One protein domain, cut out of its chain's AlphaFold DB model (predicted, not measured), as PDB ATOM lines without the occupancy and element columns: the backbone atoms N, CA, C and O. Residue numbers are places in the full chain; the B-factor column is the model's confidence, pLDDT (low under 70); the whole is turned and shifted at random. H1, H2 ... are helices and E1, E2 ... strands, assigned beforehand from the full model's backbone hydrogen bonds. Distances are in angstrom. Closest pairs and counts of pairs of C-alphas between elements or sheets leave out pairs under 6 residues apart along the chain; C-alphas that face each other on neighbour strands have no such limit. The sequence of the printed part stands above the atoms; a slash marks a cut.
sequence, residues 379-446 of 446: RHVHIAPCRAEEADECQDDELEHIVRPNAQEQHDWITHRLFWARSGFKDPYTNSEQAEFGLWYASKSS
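This is residues 379 to 446 of the 446 residues of an uncharacterized protein of Serendipita vermifera MAFF 305830 (UniProt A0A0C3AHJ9). There is little regular structure: a small sheet of three short strands with one long loop, residues 386 to 398, between E1 and E2, H1 packed mainly by E1, H2 beyond H1 away from the sheet, and a tail, residues 441 to 446. Of 68 printed residues, 27 are in named elements, E1 E2 E3 H1 H2 along the chain; the class is mixed, the sheet E1 E3 E2 antiparallel. It is only just compact, close to loose (radius of gyration of the C-alphas 13.1 A), and flat, 38 by 35 by 19 A.

E1, residues 382 to 385, is antiparallel to E3, residues 411 to 414; N 384 and O 412, 3.1 A, are within hydrogen-bond range. E2, residues 399 to 402, makes a hairpin with E3; N 402 and O 411, 2.8 A, are within range. H1, residues 416 to 423, is on the sheet, its height 9.0 A; its closest C-alphas with E1 are His 416 and His 382, 6.4 A. H2, residues 431 to 437, is not on the sheet and only just touches H1, with 3 pairs of C-alphas within 8 A, closest His 416 and Phe 437, 6.0 A, about perpendicular at 76 degrees. In H1 and H2 every O i to N i+4 pair is within range.

E1 begins at C-alpha 382 (-47.985, -123.435, -45.026) and is 10.2 A long, E2 9.8 A, E3 9.3 A, H1 10.8 A, H2 9.9 A, ending at C-alpha 437 (-53.839, -127.060, -52.608).

The farthest C-alphas, Asn 406 and Ser 432, are 38.9 A apart. The printed part has no cut; the E1 to E2 link is long. pLDDT is under 70 at residues 389 to 395, 404 to 408 and 440 to 446.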
ATOM      1  N   ARG A 379     -53.220-121.930 -54.922       82.44
ATOM      2  CA  ARG A 379     -51.996-122.723 -54.708       82.44
ATOM      3  C   ARG A 379     -51.046-121.986 -53.778       82.44
ATOM      4  O   ARG A 379     -50.598-120.886 -54.088       82.44
ATOM      5  N   HIS A 380     -50.726-122.618 -52.662       84.44
ATOM      6  CA  HIS A 380     -49.911-122.033 -51.616       84.44
ATOM      7  C   HIS A 380     -49.228-123.124 -50.795       84.44
ATOM      8  O   HIS A 380     -49.290-124.311 -51.110       84.44
ATOM      9  N   VAL A 381     -48.560-122.679 -49.747       85.31
ATOM     10  CA  VAL A 381     -47.763-123.456 -48.807       85.31
ATOM     11  C   VAL A 381     -48.085-122.971 -47.406       85.31
ATOM     12  O   VAL A 381     -48.497-121.821 -47.222       85.31
ATOM     13  N   HIS A 382     -47.897-123.836 -46.423       88.00
ATOM     14  CA  HIS A 382     -47.985-123.435 -45.026       88.00
ATOM     15  C   HIS A 382     -46.585-123.288 -44.462       88.00
ATOM     16  O   HIS A 382     -45.671-123.998 -44.871       88.00
ATOM     17  N   ILE A 383     -46.432-122.370 -43.516       86.81
ATOM     18  CA  ILE A 383     -45.196-122.208 -42.760       86.81
ATOM     19  C   ILE A 383     -45.478-122.706 -41.349       86.81
ATOM     20  O   ILE A 383     -46.429-122.253 -40.713       86.81
ATOM     21  N   ALA A 384     -44.673-123.648 -40.872       85.81
ATOM     22  CA  ALA A 384     -44.791-124.196 -39.525       85.81
ATOM     23  C   ALA A 384     -43.423-124.230 -38.836       85.81
ATOM     24  O   ALA A 384     -42.411-124.306 -39.532       85.81
ATOM     25  N   PRO A 385     -43.366-124.211 -37.493       86.62
ATOM     26  CA  PRO A 385     -42.119-124.418 -36.772       86.62
ATOM     27  C   PRO A 385     -41.451-125.728 -37.184       86.62
ATOM     28  O   PRO A 385     -42.117-126.762 -37.353       86.62
ATOM     29  N   CYS A 386     -40.133-125.666 -37.337       87.00
ATOM     30  CA  CYS A 386     -39.336-126.828 -37.665       87.00
ATOM     31  C   CYS A 386     -39.374-127.846 -36.518       87.00
ATOM     32  O   CYS A 386     -39.266-127.479 -35.349       87.00
ATOM     33  N   ARG A 387     -39.569-129.129 -36.853       83.69
ATOM     34  CA  ARG A 387     -39.681-130.219 -35.863       83.69
ATOM     35  C   ARG A 387     -38.433-131.105 -35.760       83.69
ATOM     36  O   ARG A 387     -38.453-132.018 -34.940       83.69
ATOM     37  N   ALA A 388     -37.399-130.893 -36.578       78.06
ATOM     38  CA  ALA A 388     -36.171-131.686 -36.480       78.06
ATOM     39  C   ALA A 388     -35.191-131.097 -35.461       78.06
ATOM     40  O   ALA A 388     -35.203-129.895 -35.195       78.06
ATOM     41  N   GLU A 389     -34.338-131.957 -34.906       69.19
ATOM     42  CA  GLU A 389     -33.276-131.545 -33.982       69.19
ATOM     43  C   GLU A 389     -32.081-130.925 -34.729       69.19
ATOM     44  O   GLU A 389     -31.446-130.005 -34.215       69.19
ATOM     45  N   GLU A 390     -31.820-131.370 -35.963       65.38
ATOM     46  CA  GLU A 390     -30.744-130.890 -36.839       65.38
ATOM     47  C   GLU A 390     -31.328-130.436 -38.196       65.38
ATOM     48  O   GLU A 390     -32.165-131.121 -38.785       65.38
ATOM     49  N   ALA A 391     -30.878-129.292 -38.728       60.16
ATOM     50  CA  ALA A 391     -31.406-128.705 -39.974       60.16
ATOM     51  C   ALA A 391     -31.208-129.591 -41.224       60.16
ATOM     52  O   ALA A 391     -31.988-129.510 -42.175       60.16
ATOM     53  N   ASP A 392     -30.200-130.464 -41.213       62.56
ATOM     54  CA  ASP A 392     -29.889-131.370 -42.325       62.56
ATOM     55  C   ASP A 392     -30.852-132.577 -42.397       62.56
ATOM     56  O   ASP A 392     -30.856-133.314 -43.383       62.56
ATOM     57  N   GLU A 393     -31.705-132.767 -41.383       64.94
ATOM     58  CA  GLU A 393     -32.704-133.845 -41.311       64.94
ATOM     59  C   GLU A 393     -34.088-133.422 -41.854       64.94
ATOM     60  O   GLU A 393     -35.011-134.232 -41.927       64.94
ATOM     61  N   CYS A 394     -34.238-132.162 -42.283       66.88
ATOM     62  CA  CYS A 394     -35.493-131.544 -42.733       66.88
ATOM     63  C   CYS A 394     -35.720-131.588 -44.253       66.88
ATOM     64  O   CYS A 394     -36.185-130.607 -44.832       66.88
ATOM     65  N   GLN A 395     -35.375-132.684 -44.929       64.31
ATOM     66  CA  GLN A 395     -35.674-132.840 -46.359       64.31
ATOM     67  C   GLN A 395     -36.642-134.001 -46.589       64.31
ATOM     68  O   GLN A 395     -36.263-135.166 -46.492       64.31
ATOM     69  N   ASP A 396     -37.889-133.660 -46.921       72.69
ATOM     70  CA  ASP A 396     -38.957-134.588 -47.309       72.69
ATOM     71  C   ASP A 396     -39.649-134.040 -48.575       72.69
ATOM     72  O   ASP A 396     -39.587-132.846 -48.863       72.69
ATOM     73  N   ASP A 397     -40.337-134.885 -49.338       79.25
ATOM     74  CA  ASP A 397     -41.120-134.457 -50.505       79.25
ATOM     75  C   ASP A 397     -42.274-133.505 -50.120       79.25
ATOM     76  O   ASP A 397     -42.809-132.783 -50.968       79.25
ATOM     77  N   GLU A 398     -42.663-133.489 -48.842       82.88
ATOM     78  CA  GLU A 398     -43.720-132.627 -48.304       82.88
ATOM     79  C   GLU A 398     -43.233-131.456 -47.444       82.88
ATOM     80  O   GLU A 398     -44.067-130.751 -46.857       82.88
ATOM     81  N   LEU A 399     -41.913-131.264 -47.339       86.31
ATOM     82  CA  LEU A 399     -41.307-130.313 -46.414       86.31
ATOM     83  C   LEU A 399     -39.978-129.740 -46.925       86.31
ATOM     84  O   LEU A 399     -39.079-130.487 -47.300       86.31
ATOM     85  N   GLU A 400     -39.812-128.419 -46.837       85.19
ATOM     86  CA  GLU A 400     -38.553-127.725 -47.142       85.19
ATOM     87  C   GLU A 400     -38.192-126.712 -46.048       85.19
ATOM     88  O   GLU A 400     -38.979-125.828 -45.711       85.19
ATOM     89  N   HIS A 401     -36.986-126.835 -45.493       85.00
ATOM     90  CA  HIS A 401     -36.518-125.996 -44.392       85.00
ATOM     91  C   HIS A 401     -36.243-124.541 -44.807       85.00
ATOM     92  O   HIS A 401     -35.584-124.281 -45.815       85.00
ATOM     93  N   ILE A 402     -36.678-123.582 -43.985       80.31
ATOM     94  CA  ILE A 402     -36.457-122.142 -44.177       80.31
ATOM     95  C   ILE A 402     -35.365-121.657 -43.240       80.31
ATOM     96  O   ILE A 402     -35.596-121.476 -42.045       80.31
ATOM     97  N   VAL A 403     -34.213-121.306 -43.803       74.69
ATOM     98  CA  VAL A 403     -33.152-120.650 -43.034       74.69
ATOM     99  C   VAL A 403     -33.393-119.144 -43.010       74.69
ATOM    100  O   VAL A 403     -33.187-118.452 -44.009       74.69
ATOM    101  N   ARG A 404     -33.803-118.613 -41.853       68.25
ATOM    102  CA  ARG A 404     -33.951-117.161 -41.643       68.25
ATOM    103  C   ARG A 404     -32.801-116.612 -40.793       68.25
ATOM    104  O   ARG A 404     -32.643-117.040 -39.646       68.25
ATOM    105  N   PRO A 405     -32.010-115.642 -41.298       59.12
ATOM    106  CA  PRO A 405     -30.969-115.004 -40.502       59.12
ATOM    107  C   PRO A 405     -31.581-114.343 -39.258       59.12
ATOM    108  O   PRO A 405     -32.505-113.546 -39.381       59.12
ATOM    109  N   ASN A 406     -31.050-114.649 -38.069       58.75
ATOM    110  CA  ASN A 406     -31.470-114.090 -36.772       58.75
ATOM    111  C   ASN A 406     -32.883-114.465 -36.270       58.75
ATOM    112  O   ASN A 406     -33.385-113.806 -35.359       58.75
ATOM    113  N   ALA A 407     -33.521-115.516 -36.796       63.25
ATOM    114  CA  ALA A 407     -34.752-116.041 -36.201       63.25
ATOM    115  C   ALA A 407     -34.443-116.895 -34.954       63.25
ATOM    116  O   ALA A 407     -33.547-117.737 -34.988       63.25
ATOM    117  N   GLN A 408     -35.186-116.681 -33.859       64.25
ATOM    118  CA  GLN A 408     -35.092-117.521 -32.652       64.25
ATOM    119  C   GLN A 408     -35.615-118.945 -32.894       64.25
ATOM    120  O   GLN A 408     -35.118-119.883 -32.280       64.25
ATOM    121  N   GLU A 409     -36.570-119.098 -33.814       70.88
ATOM    122  CA  GLU A 409     -37.167-120.375 -34.203       70.88
ATOM    123  C   GLU A 409     -37.072-120.549 -35.723       70.88
ATOM    124  O   GLU A 409     -37.417-119.648 -36.496       70.88
ATOM    125  N   GLN A 410     -36.580-121.711 -36.156       82.31
ATOM    126  CA  GLN A 410     -36.549-122.076 -37.571       82.31
ATOM    127  C   GLN A 410     -37.910-122.628 -38.000       82.31
ATOM    128  O   GLN A 410     -38.658-123.180 -37.192       82.31
ATOM    129  N   HIS A 411     -38.236-122.472 -39.278       86.12
ATOM    130  CA  HIS A 411     -39.535-122.839 -39.833       86.12
ATOM    131  C   HIS A 411     -39.353-123.691 -41.087       86.12
ATOM    132  O   HIS A 411     -38.313-123.614 -41.731       86.12
ATOM    133  N   ASP A 412     -40.382-124.439 -41.464       87.38
ATOM    134  CA  ASP A 412     -40.425-125.226 -42.691       87.38
ATOM    135  C   ASP A 412     -41.608-124.787 -43.568       87.38
ATOM    136  O   ASP A 412     -42.700-124.510 -43.054       87.38
ATOM    137  N   TRP A 413     -41.414-124.783 -44.889       87.19
ATOM    138  CA  TRP A 413     -42.511-124.872 -45.851       87.19
ATOM    139  C   TRP A 413     -43.063-126.282 -45.776       87.19
ATOM    140  O   TRP A 413     -42.312-127.245 -45.906       87.19
ATOM    141  N   ILE A 414     -44.370-126.412 -45.591       88.88
ATOM    142  CA  ILE A 414     -45.045-127.702 -45.593       88.88
ATOM    143  C   ILE A 414     -46.232-127.691 -46.547       88.88
ATOM    144  O   ILE A 414     -46.902-126.668 -46.747       88.88
ATOM    145  N   THR A 415     -46.515-128.853 -47.130       89.75
ATOM    146  CA  THR A 415     -47.693-129.023 -47.985       89.75
ATOM    147  C   THR A 415     -48.980-128.833 -47.184       89.75
ATOM    148  O   THR A 415     -49.040-129.075 -45.978       89.75
ATOM    149  N   HIS A 416     -50.060-128.462 -47.876       90.75
ATOM    150  CA  HIS A 416     -51.401-128.369 -47.286       90.75
ATOM    151  C   HIS A 416     -51.827-129.666 -46.583       90.75
ATOM    152  O   HIS A 416     -52.390-129.633 -45.490       90.75
ATOM    153  N   ARG A 417     -51.498-130.821 -47.173       90.25
ATOM    154  CA  ARG A 417     -51.782-132.133 -46.579       90.25
ATOM    155  C   ARG A 417     -51.018-132.338 -45.273       90.25
ATOM    156  O   ARG A 417     -51.615-132.759 -44.283       90.25
ATOM    157  N   LEU A 418     -49.716-132.042 -45.266       90.06
ATOM    158  CA  LEU A 418     -48.881-132.195 -44.077       90.06
ATOM    159  C   LEU A 418     -49.296-131.216 -42.970       90.06
ATOM    160  O   LEU A 418     -49.286-131.593 -41.802       90.06
ATOM    161  N   PHE A 419     -49.723-130.003 -43.325       91.62
ATOM    162  CA  PHE A 419     -50.259-129.019 -42.384       91.62
ATOM    163  C   PHE A 419     -51.465-129.557 -41.599       91.62
ATOM    164  O   PHE A 419     -51.420-129.602 -40.370       91.62
ATOM    165  N   TRP A 420     -52.507-130.044 -42.282       92.12
ATOM    166  CA  TRP A 420     -53.689-130.590 -41.599       92.12
ATOM    167  C   TRP A 420     -53.399-131.902 -40.865       92.12
ATOM    168  O   TRP A 420     -53.882-132.107 -39.755       92.12
ATOM    169  N   ALA A 421     -52.528-132.753 -41.413       90.81
ATOM    170  CA  ALA A 421     -52.079-133.947 -40.701       90.81
ATOM    171  C   ALA A 421     -51.350-133.599 -39.388       90.81
ATOM    172  O   ALA A 421     -51.527-134.288 -38.384       90.81
ATOM    173  N   ARG A 422     -50.547-132.524 -39.379       91.25
ATOM    174  CA  ARG A 422     -49.824-132.044 -38.190       91.25
ATOM    175  C   ARG A 422     -50.720-131.352 -37.172       91.25
ATOM    176  O   ARG A 422     -50.391-131.430 -35.992       91.25
ATOM    177  N   SER A 423     -51.794-130.692 -37.610       91.31
ATOM    178  CA  SER A 423     -52.753-130.056 -36.699       91.31
ATOM    179  C   SER A 423     -53.628-131.081 -35.975       91.31
ATOM    180  O   SER A 423     -54.207-130.770 -34.940       91.31
ATOM    181  N   GLY A 424     -53.753-132.299 -36.520       93.69
ATOM    182  CA  GLY A 424     -54.620-133.345 -35.977       93.69
ATOM    183  C   GLY A 424     -56.112-133.065 -36.180       93.69
ATOM    184  O   GLY A 424     -56.949-133.847 -35.731       93.69
ATOM    185  N   PHE A 425     -56.467-131.975 -36.865       95.38
ATOM    186  CA  PHE A 425     -57.841-131.644 -37.220       95.38
ATOM    187  C   PHE A 425     -58.133-132.036 -38.660       95.38
ATOM    188  O   PHE A 425     -57.302-131.897 -39.555       95.38
ATOM    189  N   LYS A 426     -59.371-132.465 -38.883       94.62
ATOM    190  CA  LYS A 426     -59.895-132.734 -40.208       94.62
ATOM    191  C   LYS A 426     -59.810-131.471 -41.062       94.62
ATOM    192  O   LYS A 426     -60.229-130.387 -40.644       94.62
ATOM    193  N   ASP A 427     -59.308-131.658 -42.273       93.44
ATOM    194  CA  ASP A 427     -59.237-130.620 -43.289       93.44
ATOM    195  C   ASP A 427     -60.662-130.125 -43.645       93.44
ATOM    196  O   ASP A 427     -61.509-130.934 -44.055       93.44
ATOM    197  N   PRO A 428     -60.966-128.820 -43.471       92.44
ATOM    198  CA  PRO A 428     -62.297-128.266 -43.708       92.44
ATOM    199  C   PRO A 428     -62.649-128.105 -45.194       92.44
ATOM    200  O   PRO A 428     -63.802-127.805 -45.511       92.44
ATOM    201  N   TYR A 429     -61.683-128.259 -46.100       92.25
ATOM    202  CA  TYR A 429     -61.866-128.059 -47.535       92.25
ATOM    203  C   TYR A 429     -62.413-129.312 -48.221       92.25
ATOM    204  O   TYR A 429     -62.297-130.435 -47.733       92.25
ATOM    205  N   THR A 430     -63.032-129.135 -49.387       91.12
ATOM    206  CA  THR A 430     -63.540-130.260 -50.184       91.12
ATOM    207  C   THR A 430     -62.401-131.065 -50.811       91.12
ATOM    208  O   THR A 430     -61.345-130.521 -51.111       91.12
ATOM    209  N   ASN A 431     -62.624-132.346 -51.129       89.88
ATOM    210  CA  ASN A 431     -61.598-133.196 -51.757       89.88
ATOM    211  C   ASN A 431     -60.985-132.588 -53.038       89.88
ATOM    212  O   ASN A 431     -59.817-132.824 -53.331       89.88
ATOM    213  N   SER A 432     -61.765-131.816 -53.809       87.62
ATOM    214  CA  SER A 432     -61.261-131.131 -55.009       87.62
ATOM    215  C   SER A 432     -60.309-129.989 -54.656       87.62
ATOM    216  O   SER A 432     -59.280-129.841 -55.304       87.62
ATOM    217  N   GLU A 433     -60.649-129.197 -53.638       89.06
ATOM    218  CA  GLU A 433     -59.811-128.105 -53.132       89.06
ATOM    219  C   GLU A 433     -58.530-128.662 -52.496       89.06
ATOM    220  O   GLU A 433     -57.441-128.198 -52.806       89.06
ATOM    221  N   GLN A 434     -58.629-129.735 -51.706       88.94
ATOM    222  CA  GLN A 434     -57.467-130.414 -51.120       88.94
ATOM    223  C   GLN A 434     -56.484-130.919 -52.188       88.94
ATOM    224  O   GLN A 434     -55.272-130.769 -52.040       88.94
ATOM    225  N   ALA A 435     -56.995-131.490 -53.284       84.81
ATOM    226  CA  ALA A 435     -56.165-131.930 -54.403       84.81
ATOM    227  C   ALA A 435     -55.483-130.756 -55.125       84.81
ATOM    228  O   ALA A 435     -54.360-130.901 -55.598       84.81
ATOM    229  N   GLU A 436     -56.142-129.598 -55.204       85.38
ATOM    230  CA  GLU A 436     -55.567-128.387 -55.790       85.38
ATOM    231  C   GLU A 436     -54.488-127.772 -54.889       85.38
ATOM    232  O   GLU A 436     -53.403-127.444 -55.372       85.38
ATOM    233  N   PHE A 437     -54.757-127.653 -53.586       85.44
ATOM    234  CA  PHE A 437     -53.839-127.060 -52.608       85.44
ATOM    235  C   PHE A 437     -52.644-127.963 -52.291       85.44
ATOM    236  O   PHE A 437     -51.577-127.472 -51.940       85.44
ATOM    237  N   GLY A 438     -52.795-129.282 -52.443       73.25
ATOM    238  CA  GLY A 438     -51.705-130.246 -52.281       73.25
ATOM    239  C   GLY A 438     -50.596-130.122 -53.335       73.25
ATOM    240  O   GLY A 438     -49.510-130.662 -53.145       73.25
ATOM    241  N   LEU A 439     -50.838-129.397 -54.432       71.44
ATOM    242  CA  LEU A 439     -49.851-129.109 -55.472       71.44
ATOM    243  C   LEU A 439     -49.096-127.814 -55.127       71.44
ATOM    244  O   LEU A 439     -49.372-126.761 -55.710       71.44
ATOM    245  N   TRP A 440     -48.152-127.861 -54.178       68.75
ATOM    246  CA  TRP A 440     -47.262-126.716 -53.936       68.75
ATOM    247  C   TRP A 440     -46.360-126.454 -55.156       68.75
ATOM    248  O   TRP A 440     -46.184-127.344 -55.992       68.75
ATOM    249  N   TYR A 441     -45.870-125.217 -55.331       52.53
ATOM    250  CA  TYR A 441     -45.089-124.804 -56.506       52.53
ATOM    251  C   TYR A 441     -43.883-125.729 -56.719       52.53
ATOM    252  O   TYR A 441     -42.796-125.493 -56.210       52.53
ATOM    253  N   ALA A 442     -44.042-126.742 -57.568       39.78
ATOM    254  CA  ALA A 442     -42.928-127.450 -58.170       39.78
ATOM    255  C   ALA A 442     -42.266-126.527 -59.207       39.78
ATOM    256  O   ALA A 442     -42.272-126.808 -60.404       39.78
ATOM    257  N   SER A 443     -41.682-125.406 -58.776       35.19
ATOM    258  CA  SER A 443     -40.638-124.739 -59.549       35.19
ATOM    259  C   SER A 443     -39.313-125.452 -59.293       35.19
ATOM    260  O   SER A 443     -38.358-124.871 -58.796       35.19
ATOM    261  N   LYS A 444     -39.246-126.723 -59.694       33.84
ATOM    262  CA  LYS A 444     -38.018-127.260 -60.279       33.84
ATOM    263  C   LYS A 444     -38.204-127.219 -61.788       33.84
ATOM    264  O   LYS A 444     -38.446-128.224 -62.449       33.84
ATOM    265  N   SER A 445     -38.168-126.001 -62.325       25.88
ATOM    266  CA  SER A 445     -37.750-125.803 -63.704       25.88
ATOM    267  C   SER A 445     -36.233-125.963 -63.745       25.88
ATOM    268  O   SER A 445     -35.531-125.168 -63.119       25.88
ATOM    269  N   SER A 446     -35.807-126.951 -64.538       28.27
ATOM    270  CA  SER A 446     -34.443-127.316 -64.972       28.27
ATOM    271  C   SER A 446     -33.493-127.927 -63.949       28.27
ATOM    272  O   SER A 446     -33.124-127.237 -62.980       28.27
TER     273      SER A 446